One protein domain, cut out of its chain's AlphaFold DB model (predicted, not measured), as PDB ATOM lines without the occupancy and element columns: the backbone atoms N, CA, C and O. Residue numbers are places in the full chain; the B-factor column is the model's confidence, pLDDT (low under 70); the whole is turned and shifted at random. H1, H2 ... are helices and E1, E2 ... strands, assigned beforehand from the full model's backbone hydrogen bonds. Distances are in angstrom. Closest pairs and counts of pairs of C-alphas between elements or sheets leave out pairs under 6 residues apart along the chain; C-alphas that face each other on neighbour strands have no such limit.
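What this domain is: This is residues 5 to 68 of the 149 residues of an uncharacterized protein of Methylobrevis pamukkalensis (UniProt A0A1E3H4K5). A small antiparallel sheet of four short strands has one helix, H2, lying over one of its faces and along its strands. A second helix, H1, starts near the sheet and runs away from it at a large angle to H2, and residues 21 to 27, of which 21 and 22 belong to H1, stick out at its far end. The printed part has 64 residues, with two named helices and four named strands in the order E1, H1, H2, E2, E3, E4. The sheet's order is E1, E4, E3, E2, and the class is mixed, helices and strands. The whole is compact, with a radius of gyration of the C-alphas of 11.6 A, and elongated in outline, spanning 35 by 23 by 18 A.

How they stand to each other: The sheet's inner strands are E3, residues 57 to 60, and E4, residues 64 to 67, a hairpin in which N 58 and O 66 are 2.8 A apart, within hydrogen-bond range. The edge strand E2, residues 50 to 52, forms a hairpin with E3, with N 59 and O 50 2.8 A apart, within hydrogen-bond range. E2, E3 and E4 are a meander, each strand the antiparallel neighbour of the one before. The other edge strand, E1, residues 5 to 7, is antiparallel to E4 at 166 degrees, with N 6 and O 65 2.8 A apart, within hydrogen-bond range. E1 is apart from E2 and E3. H2, residues 32 to 41, is on the sheet at a height over the sheet of 9.1 A; H2 and the sheet E1, E4, E3, E2 are two layers, a helix on one face of a sheet. It lies over E3 and runs along the strands, at 0 degrees to E3 on the local plane; their closest C-alphas, of Leu 36 and Leu 60, are 6.8 A apart. H1, residues 10 to 22, only grazes the sheet, with its residues 10 to 14. H1 and H2 only just touch, with 3 pairs of C-alphas within 8 A, made by residues 12 to 16 of H1 alone; the closest C-alphas, of Tyr 16 and Met 39, are 6.0 A apart. Their lines are about perpendicular, but only just, at 72 degrees. In H2 every O i to N i+4 pair is within hydrogen-bond range; in H1, 8 of 9 are.

Where its parts are: E3 measures 10.1 A from first to last C-alpha and E4 10.2 A, ending at C-alpha 67 (133.512, 199.954, 197.605). E2 measures 6.4 A and E1 6.3 A, with C-alpha 5 at (128.636, 195.659, 198.915). H2 is 14.3 A long, and H1 is 18.4 A long, ending at C-alpha 22 (118.514, 182.967, 183.625).

The domain as a whole: The two C-alphas farthest apart, those of Val 24 and Asp 54, are 35.2 A apart. The printed part has no cut and no long link. The mean pLDDT of the printed part is 84.3; residues 10, 13 to 15, 18 and 21 are under 70.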
ATOM      1  N   MET A   5     129.869 195.406 199.657       79.44
ATOM      2  CA  MET A   5     128.636 195.659 198.915       79.44
ATOM      3  C   MET A   5     127.538 196.083 199.881       79.44
ATOM      4  O   MET A   5     127.104 195.293 200.718       79.44
ATOM      5  N   ASN A   6     127.049 197.309 199.726       82.06
ATOM      6  CA  ASN A   6     125.919 197.825 200.483       82.06
ATOM      7  C   ASN A   6     124.669 197.856 199.594       82.06
ATOM      8  O   ASN A   6     124.561 198.662 198.666       82.06
ATOM      9  N   VAL A   7     123.721 196.954 199.857       78.94
ATOM     10  CA  VAL A   7     122.465 196.847 199.102       78.94
ATOM     11  C   VAL A   7     121.396 197.717 199.760       78.94
ATOM     12  O   VAL A   7     120.869 197.376 200.813       78.94
ATOM     13  N   ILE A   8     121.036 198.817 199.100       83.88
ATOM     14  CA  ILE A   8     120.052 199.793 199.593       83.88
ATOM     15  C   ILE A   8     118.628 199.375 199.201       83.88
ATOM     16  O   ILE A   8     117.693 199.522 199.982       83.88
ATOM     17  N   SER A   9     118.456 198.809 198.000       81.75
ATOM     18  CA  SER A   9     117.160 198.327 197.513       81.75
ATOM     19  C   SER A   9     117.203 196.833 197.143       81.75
ATOM     20  O   SER A   9     117.349 196.491 195.960       81.75
ATOM     21  N   PRO A  10     116.959 195.925 198.109       69.12
ATOM     22  CA  PRO A  10     116.979 194.477 197.886       69.12
ATOM     23  C   PRO A  10     116.025 193.995 196.788       69.12
ATOM     24  O   PRO A  10     116.371 193.089 196.036       69.12
ATOM     25  N   LYS A  11     114.848 194.623 196.644       76.94
ATOM     26  CA  LYS A  11     113.857 194.272 195.610       76.94
ATOM     27  C   LYS A  11     114.437 194.397 194.199       76.94
ATOM     28  O   LYS A  11     114.370 193.451 193.417       76.94
ATOM     29  N   HIS A  12     114.994 195.562 193.875       80.31
ATOM     30  CA  HIS A  12     115.541 195.838 192.545       80.31
ATOM     31  C   HIS A  12     116.803 195.016 192.262       80.31
ATOM     32  O   HIS A  12     116.916 194.426 191.188       80.31
ATOM     33  N   VAL A  13     117.704 194.904 193.245       69.69
ATOM     34  CA  VAL A  13     118.911 194.077 193.114       69.69
ATOM     35  C   VAL A  13     118.531 192.609 192.911       69.69
ATOM     36  O   VAL A  13     118.974 191.991 191.949       69.69
ATOM     37  N   GLY A  14     117.643 192.058 193.742       60.38
ATOM     38  CA  GLY A  14     117.192 190.669 193.635       60.38
ATOM     39  C   GLY A  14     116.508 190.353 192.303       60.38
ATOM     40  O   GLY A  14     116.801 189.322 191.697       60.38
ATOM     41  N   ALA A  15     115.654 191.253 191.802       69.31
ATOM     42  CA  ALA A  15     115.007 191.091 190.499       69.31
ATOM     43  C   ALA A  15     116.026 191.018 189.348       69.31
ATOM     44  O   ALA A  15     115.909 190.165 188.464       69.31
ATOM     45  N   TYR A  16     117.054 191.869 189.379       82.31
ATOM     46  CA  TYR A  16     118.107 191.859 188.368       82.31
ATOM     47  C   TYR A  16     119.020 190.626 188.478       82.31
ATOM     48  O   TYR A  16     119.315 189.994 187.466       82.31
ATOM     49  N   ILE A  17     119.396 190.205 189.689       77.31
ATOM     50  CA  ILE A  17     120.184 188.978 189.892       77.31
ATOM     51  C   ILE A  17     119.420 187.741 189.394       77.31
ATOM     52  O   ILE A  17     120.001 186.875 188.740       77.31
ATOM     53  N   ALA A  18     118.105 187.668 189.622       67.25
ATOM     54  CA  ALA A  18     117.273 186.585 189.096       67.25
ATOM     55  C   ALA A  18     117.216 186.576 187.557       67.25
ATOM     56  O   ALA A  18     117.170 185.506 186.947       67.25
ATOM     57  N   LYS A  19     117.245 187.754 186.919       74.88
ATOM     58  CA  LYS A  19     117.383 187.880 185.463       74.88
ATOM     59  C   LYS A  19     118.741 187.346 185.001       74.88
ATOM     60  O   LYS A  19     118.767 186.484 184.130       74.88
ATOM     61  N   LEU A  20     119.840 187.775 185.627       74.06
ATOM     62  CA  LEU A  20     121.200 187.323 185.305       74.06
ATOM     63  C   LEU A  20     121.377 185.807 185.424       74.06
ATOM     64  O   LEU A  20     122.009 185.190 184.569       74.06
ATOM     65  N   ALA A  21     120.776 185.195 186.447       68.94
ATOM     66  CA  ALA A  21     120.820 183.748 186.645       68.94
ATOM     67  C   ALA A  21     120.177 182.961 185.487       68.94
ATOM     68  O   ALA A  21     120.571 181.827 185.225       68.94
ATOM     69  N   ARG A  22     119.208 183.561 184.781       76.06
ATOM     70  CA  ARG A  22     118.514 182.967 183.625       76.06
ATOM     71  C   ARG A  22     119.150 183.329 182.282       76.06
ATOM     72  O   ARG A  22     118.772 182.751 181.269       76.06
ATOM     73  N   MET A  23     120.073 184.291 182.256       75.50
ATOM     74  CA  MET A  23     120.779 184.678 181.036       75.50
ATOM     75  C   MET A  23     121.832 183.635 180.668       75.50
ATOM     76  O   MET A  23     122.511 183.076 181.541       75.50
ATOM     77  N   VAL A  24     121.994 183.422 179.360       77.75
ATOM     78  CA  VAL A  24     123.090 182.623 178.807       77.75
ATOM     79  C   VAL A  24     124.414 183.253 179.261       77.75
ATOM     80  O   VAL A  24     124.537 184.478 179.216       77.75
ATOM     81  N   PRO A  25     125.419 182.470 179.708       76.88
ATOM     82  CA  PRO A  25     126.658 183.021 180.265       76.88
ATOM     83  C   PRO A  25     127.375 184.039 179.369       76.88
ATOM     84  O   PRO A  25     127.953 184.992 179.882       76.88
ATOM     85  N   ALA A  26     127.303 183.867 178.044       78.88
ATOM     86  CA  ALA A  26     127.918 184.769 177.071       78.88
ATOM     87  C   ALA A  26     127.321 186.190 177.075       78.88
ATOM     88  O   ALA A  26     128.033 187.141 176.749       78.88
ATOM     89  N   ASP A  27     126.057 186.328 177.484       80.88
ATOM     90  CA  ASP A  27     125.304 187.587 177.473       80.88
ATOM     91  C   ASP A  27     125.378 188.338 178.811       80.88
ATOM     92  O   ASP A  27     124.797 189.413 178.959       80.88
ATOM     93  N   ARG A  28     126.059 187.772 179.815       86.31
ATOM     94  CA  ARG A  28     126.201 188.396 181.136       86.31
ATOM     95  C   ARG A  28     127.170 189.592 181.068       86.31
ATOM     96  O   ARG A  28     128.142 189.560 180.307       86.31
ATOM     97  N   PRO A  29     126.950 190.646 181.874       86.44
ATOM     98  CA  PRO A  29     127.777 191.846 181.845       86.44
ATOM     99  C   PRO A  29     129.186 191.542 182.348       86.44
ATOM    100  O   PRO A  29     129.367 191.019 183.439       86.44
ATOM    101  N   LYS A  30     130.199 191.913 181.566       87.06
ATOM    102  CA  LYS A  30     131.598 191.556 181.858       87.06
ATOM    103  C   LYS A  30     132.323 192.532 182.788       87.06
ATOM    104  O   LYS A  30     133.418 192.231 183.232       87.06
ATOM    105  N   SER A  31     131.725 193.684 183.093       88.88
ATOM    106  CA  SER A  31     132.331 194.713 183.946       88.88
ATOM    107  C   SER A  31     131.345 195.262 184.968       88.88
ATOM    108  O   SER A  31     130.130 195.266 184.741       88.88
ATOM    109  N   VAL A  32     131.871 195.788 186.080       85.62
ATOM    110  CA  VAL A  32     131.051 196.353 187.167       85.62
ATOM    111  C   VAL A  32     130.213 197.526 186.666       85.62
ATOM    112  O   VAL A  32     129.033 197.644 186.994       85.62
ATOM    113  N   LYS A  33     130.780 198.351 185.783       91.25
ATOM    114  CA  LYS A  33     130.048 199.425 185.110       91.25
ATOM    115  C   LYS A  33     128.833 198.884 184.350       91.25
ATOM    116  O   LYS A  33     127.724 199.372 184.548       91.25
ATOM    117  N   LYS A  34     129.033 197.868 183.501       89.06
ATOM    118  CA  LYS A  34     127.963 197.315 182.661       89.06
ATOM    119  C   LYS A  34     126.876 196.642 183.498       89.06
ATOM    120  O   LYS A  34     125.698 196.829 183.220       89.06
ATOM    121  N   LEU A  35     127.278 195.936 184.557       89.94
ATOM    122  CA  LEU A  35     126.378 195.342 185.545       89.94
ATOM    123  C   LEU A  35     125.433 196.396 186.143       89.94
ATOM    124  O   LEU A  35     124.224 196.183 186.210       89.94
ATOM    125  N   LEU A  36     125.969 197.547 186.558       92.00
ATOM    126  CA  LEU A  36     125.179 198.615 187.172       92.00
ATOM    127  C   LEU A  36     124.310 199.369 186.160       92.00
ATOM    128  O   LEU A  36     123.179 199.723 186.482       92.00
ATOM    129  N   GLU A  37     124.808 199.599 184.944       94.31
ATOM    130  CA  GLU A  37     124.033 200.216 183.858       94.31
ATOM    131  C   GLU A  37     122.824 199.356 183.483       94.31
ATOM    132  O   GLU A  37     121.704 199.853 183.367       94.31
ATOM    133  N   GLU A  38     123.029 198.048 183.336       93.06
ATOM    134  CA  GLU A  38     121.947 197.113 183.056       93.06
ATOM    135  C   GLU A  38     120.985 196.988 184.236       93.06
ATOM    136  O   GLU A  38     119.775 196.934 184.021       93.06
ATOM    137  N   MET A  39     121.477 196.986 185.477       89.88
ATOM    138  CA  MET A  39     120.618 197.012 186.662       89.88
ATOM    139  C   MET A  39     119.720 198.255 186.665       89.88
ATOM    140  O   MET A  39     118.506 198.121 186.822       89.88
ATOM    141  N   ALA A  40     120.289 199.441 186.424       93.69
ATOM    142  CA  ALA A  40     119.551 200.699 186.338       93.69
ATOM    143  C   ALA A  40     118.490 200.670 185.225       93.69
ATOM    144  O   ALA A  40     117.362 201.100 185.445       93.69
ATOM    145  N   ALA A  41     118.798 200.078 184.066       93.06
ATOM    146  CA  ALA A  41     117.855 199.957 182.951       93.06
ATOM    147  C   ALA A  41     116.597 199.121 183.273       93.06
ATOM    148  O   ALA A  41     115.592 199.238 182.576       93.06
ATOM    149  N   ASN A  42     116.623 198.286 184.320       85.00
ATOM    150  CA  ASN A  42     115.453 197.519 184.771       85.00
ATOM    151  C   ASN A  42     114.631 198.248 185.858       85.00
ATOM    152  O   ASN A  42     113.703 197.659 186.414       85.00
ATOM    153  N   ILE A  43     114.959 199.502 186.186       89.62
ATOM    154  CA  ILE A  43     114.321 200.282 187.252       89.62
ATOM    155  C   ILE A  43     113.799 201.596 186.660       89.62
ATOM    156  O   ILE A  43     114.551 202.386 186.091       89.62
ATOM    157  N   ALA A  44     112.500 201.854 186.813       88.81
ATOM    158  CA  ALA A  44     111.899 203.098 186.338       88.81
ATOM    159  C   ALA A  44     112.544 204.313 187.029       88.81
ATOM    160  O   ALA A  44     112.605 204.366 188.257       88.81
ATOM    161  N   ASN A  45     112.990 205.291 186.235       88.00
ATOM    162  CA  ASN A  45     113.632 206.528 186.700       88.00
ATOM    163  C   ASN A  45     114.895 206.317 187.557       88.00
ATOM    164  O   ASN A  45     115.222 207.171 188.383       88.00
ATOM    165  N   ALA A  46     115.608 205.199 187.392       89.88
ATOM    166  CA  ALA A  46     116.868 205.014 188.101       89.88
ATOM    167  C   ALA A  46     117.933 206.031 187.653       89.88
ATOM    168  O   ALA A  46     118.027 206.355 186.465       89.88
ATOM    169  N   PRO A  47     118.763 206.520 188.592       91.50
ATOM    170  CA  PRO A  47     119.882 207.388 188.266       91.50
ATOM    171  C   PRO A  47     120.964 206.624 187.496       91.50
ATOM    172  O   PRO A  47     121.059 205.398 187.559       91.50
ATOM    173  N   THR A  48     121.825 207.350 186.788       94.00
ATOM    174  CA  THR A  48     122.998 206.754 186.138       94.00
ATOM    175  C   THR A  48     124.019 206.301 187.191       94.00
ATOM    176  O   THR A  48     124.266 207.050 188.140       94.00
ATOM    177  N   PRO A  49     124.645 205.118 187.045       94.31
ATOM    178  CA  PRO A  49     125.743 204.709 187.912       94.31
ATOM    179  C   PRO A  49     126.928 205.676 187.827       94.31
ATOM    180  O   PRO A  49     127.351 206.061 186.735       94.31
ATOM    181  N   VAL A  50     127.508 206.021 188.974       95.19
ATOM    182  CA  VAL A  50     128.664 206.922 189.071       95.19
ATOM    183  C   VAL A  50     129.811 206.214 189.777       95.19
ATOM    184  O   VAL A  50     129.598 205.445 190.713       95.19
ATOM    185  N   TYR A  51     131.037 206.483 189.327       94.44
ATOM    186  CA  TYR A  51     132.249 206.064 190.022       94.44
ATOM    187  C   TYR A  51     132.840 207.236 190.812       94.44
ATOM    188  O   TYR A  51     133.250 208.240 190.225       94.44
ATOM    189  N   GLU A  52     132.910 207.098 192.132       91.88
ATOM    190  CA  GLU A  52     133.509 208.056 193.060       91.88
ATOM    191  C   GLU A  52     134.993 207.701 193.262       91.88
ATOM    192  O   GLU A  52     135.344 206.803 194.032       91.88
ATOM    193  N   LYS A  53     135.888 208.398 192.540       87.81
ATOM    194  CA  LYS A  53     137.328 208.075 192.488       87.81
ATOM    195  C   LYS A  53     137.998 208.096 193.862       87.81
ATOM    196  O   LYS A  53     138.758 207.181 194.164       87.81
ATOM    197  N   ASP A  54     137.683 209.096 194.682       85.88
ATOM    198  CA  ASP A  54     138.312 209.300 195.995       85.88
ATOM    199  C   ASP A  54     137.973 208.186 196.992       85.88
ATOM    200  O   ASP A  54     138.703 207.955 197.951       85.88
ATOM    201  N   ARG A  55     136.872 207.469 196.745       82.06
ATOM    202  CA  ARG A  55     136.372 206.378 197.587       82.06
ATOM    203  C   ARG A  55     136.539 205.000 196.952       82.06
ATOM    204  O   ARG A  55     136.152 204.015 197.571       82.06
ATOM    205  N   GLN A  56     137.081 204.932 195.731       86.88
ATOM    206  CA  GLN A  56     137.134 203.711 194.917       86.88
ATOM    207  C   GLN A  56     135.795 202.962 194.932       86.88
ATOM    208  O   GLN A  56     135.718 201.778 195.272       86.88
ATOM    209  N   MET A  57     134.723 203.709 194.654       88.69
ATOM    210  CA  MET A  57     133.355 203.255 194.868       88.69
ATOM    211  C   MET A  57     132.509 203.423 193.614       88.69
ATOM    212  O   MET A  57     132.476 204.492 193.010       88.69
ATOM    213  N   TRP A  58     131.769 202.379 193.263       90.75
ATOM    214  CA  TRP A  58     130.665 202.464 192.320       90.75
ATOM    215  C   TRP A  58     129.347 202.672 193.060       90.75
ATOM    216  O   TRP A  58     129.054 201.977 194.033       90.75
ATOM    217  N   ARG A  59     128.527 203.600 192.569       92.44
ATOM    218  CA  ARG A  59     127.260 203.974 193.193       92.44
ATOM    219  C   ARG A  59     126.132 204.029 192.178       92.44
ATOM    220  O   ARG A  59     126.169 204.821 191.240       92.44
ATOM    221  N   LEU A  60     125.095 203.233 192.420       91.94
ATOM    222  CA  LEU A  60     123.771 203.402 191.832       91.94
ATOM    223  C   LEU A  60     122.848 203.920 192.937       91.94
ATOM    224  O   LEU A  60     122.374 203.154 193.779       91.94
ATOM    225  N   ALA A  61     122.669 205.242 192.980       91.19
ATOM    226  CA  ALA A  61     122.045 205.916 194.115       91.19
ATOM    227  C   ALA A  61     120.636 205.370 194.412       91.19
ATOM    228  O   ALA A  61     119.814 205.198 193.515       91.19
ATOM    229  N   GLY A  62     120.379 205.074 195.691       85.31
ATOM    230  CA  GLY A  62     119.127 204.464 196.150       85.31
ATOM    231  C   GLY A  62     118.999 202.960 195.873       85.31
ATOM    232  O   GLY A  62     117.977 202.375 196.227       85.31
ATOM    233  N   VAL A  63     120.010 202.320 195.270       87.81
ATOM    234  CA  VAL A  63     119.957 200.897 194.897       87.81
ATOM    235  C   VAL A  63     121.106 200.089 195.484       87.81
ATOM    236  O   VAL A  63     120.845 199.153 196.244       87.81
ATOM    237  N   ILE A  64     122.353 200.415 195.140       81.12
ATOM    238  CA  ILE A  64     123.534 199.658 195.571       81.12
ATOM    239  C   ILE A  64     124.801 200.518 195.526       81.12
ATOM    240  O   ILE A  64     124.973 201.355 194.636       81.12
ATOM    241  N   GLU A  65     125.694 200.274 196.477       87.56
ATOM    242  CA  GLU A  65     127.031 200.862 196.564       87.56
ATOM    243  C   GLU A  65     128.068 199.737 196.681       87.56
ATOM    244  O   GLU A  65     127.871 198.781 197.434       87.56
ATOM    245  N   LEU A  66     129.153 199.833 195.911       84.44
ATOM    246  CA  LEU A  66     130.243 198.855 195.867       84.44
ATOM    247  C   LEU A  66     131.560 199.588 196.130       84.44
ATOM    248  O   LEU A  66     131.939 200.430 195.318       84.44
ATOM    249  N   SER A  67     132.250 199.300 197.229       85.69
ATOM    250  CA  SER A  67     133.512 199.954 197.605       85.69
ATOM    251  C   SER A  67     134.704 199.001 197.512       85.69
ATOM    252  O   SER A  67     134.555 197.777 197.524       85.69
ATOM    253  N   GLY A  68     135.905 199.575 197.399       80.06
ATOM    254  CA  GLY A  68     137.146 198.807 197.288       80.06
ATOM    255  C   GLY A  68     137.336 198.157 195.915       80.06
ATOM    256  O   GLY A  68     138.058 197.168 195.806       80.06
TER     257      GLY A  68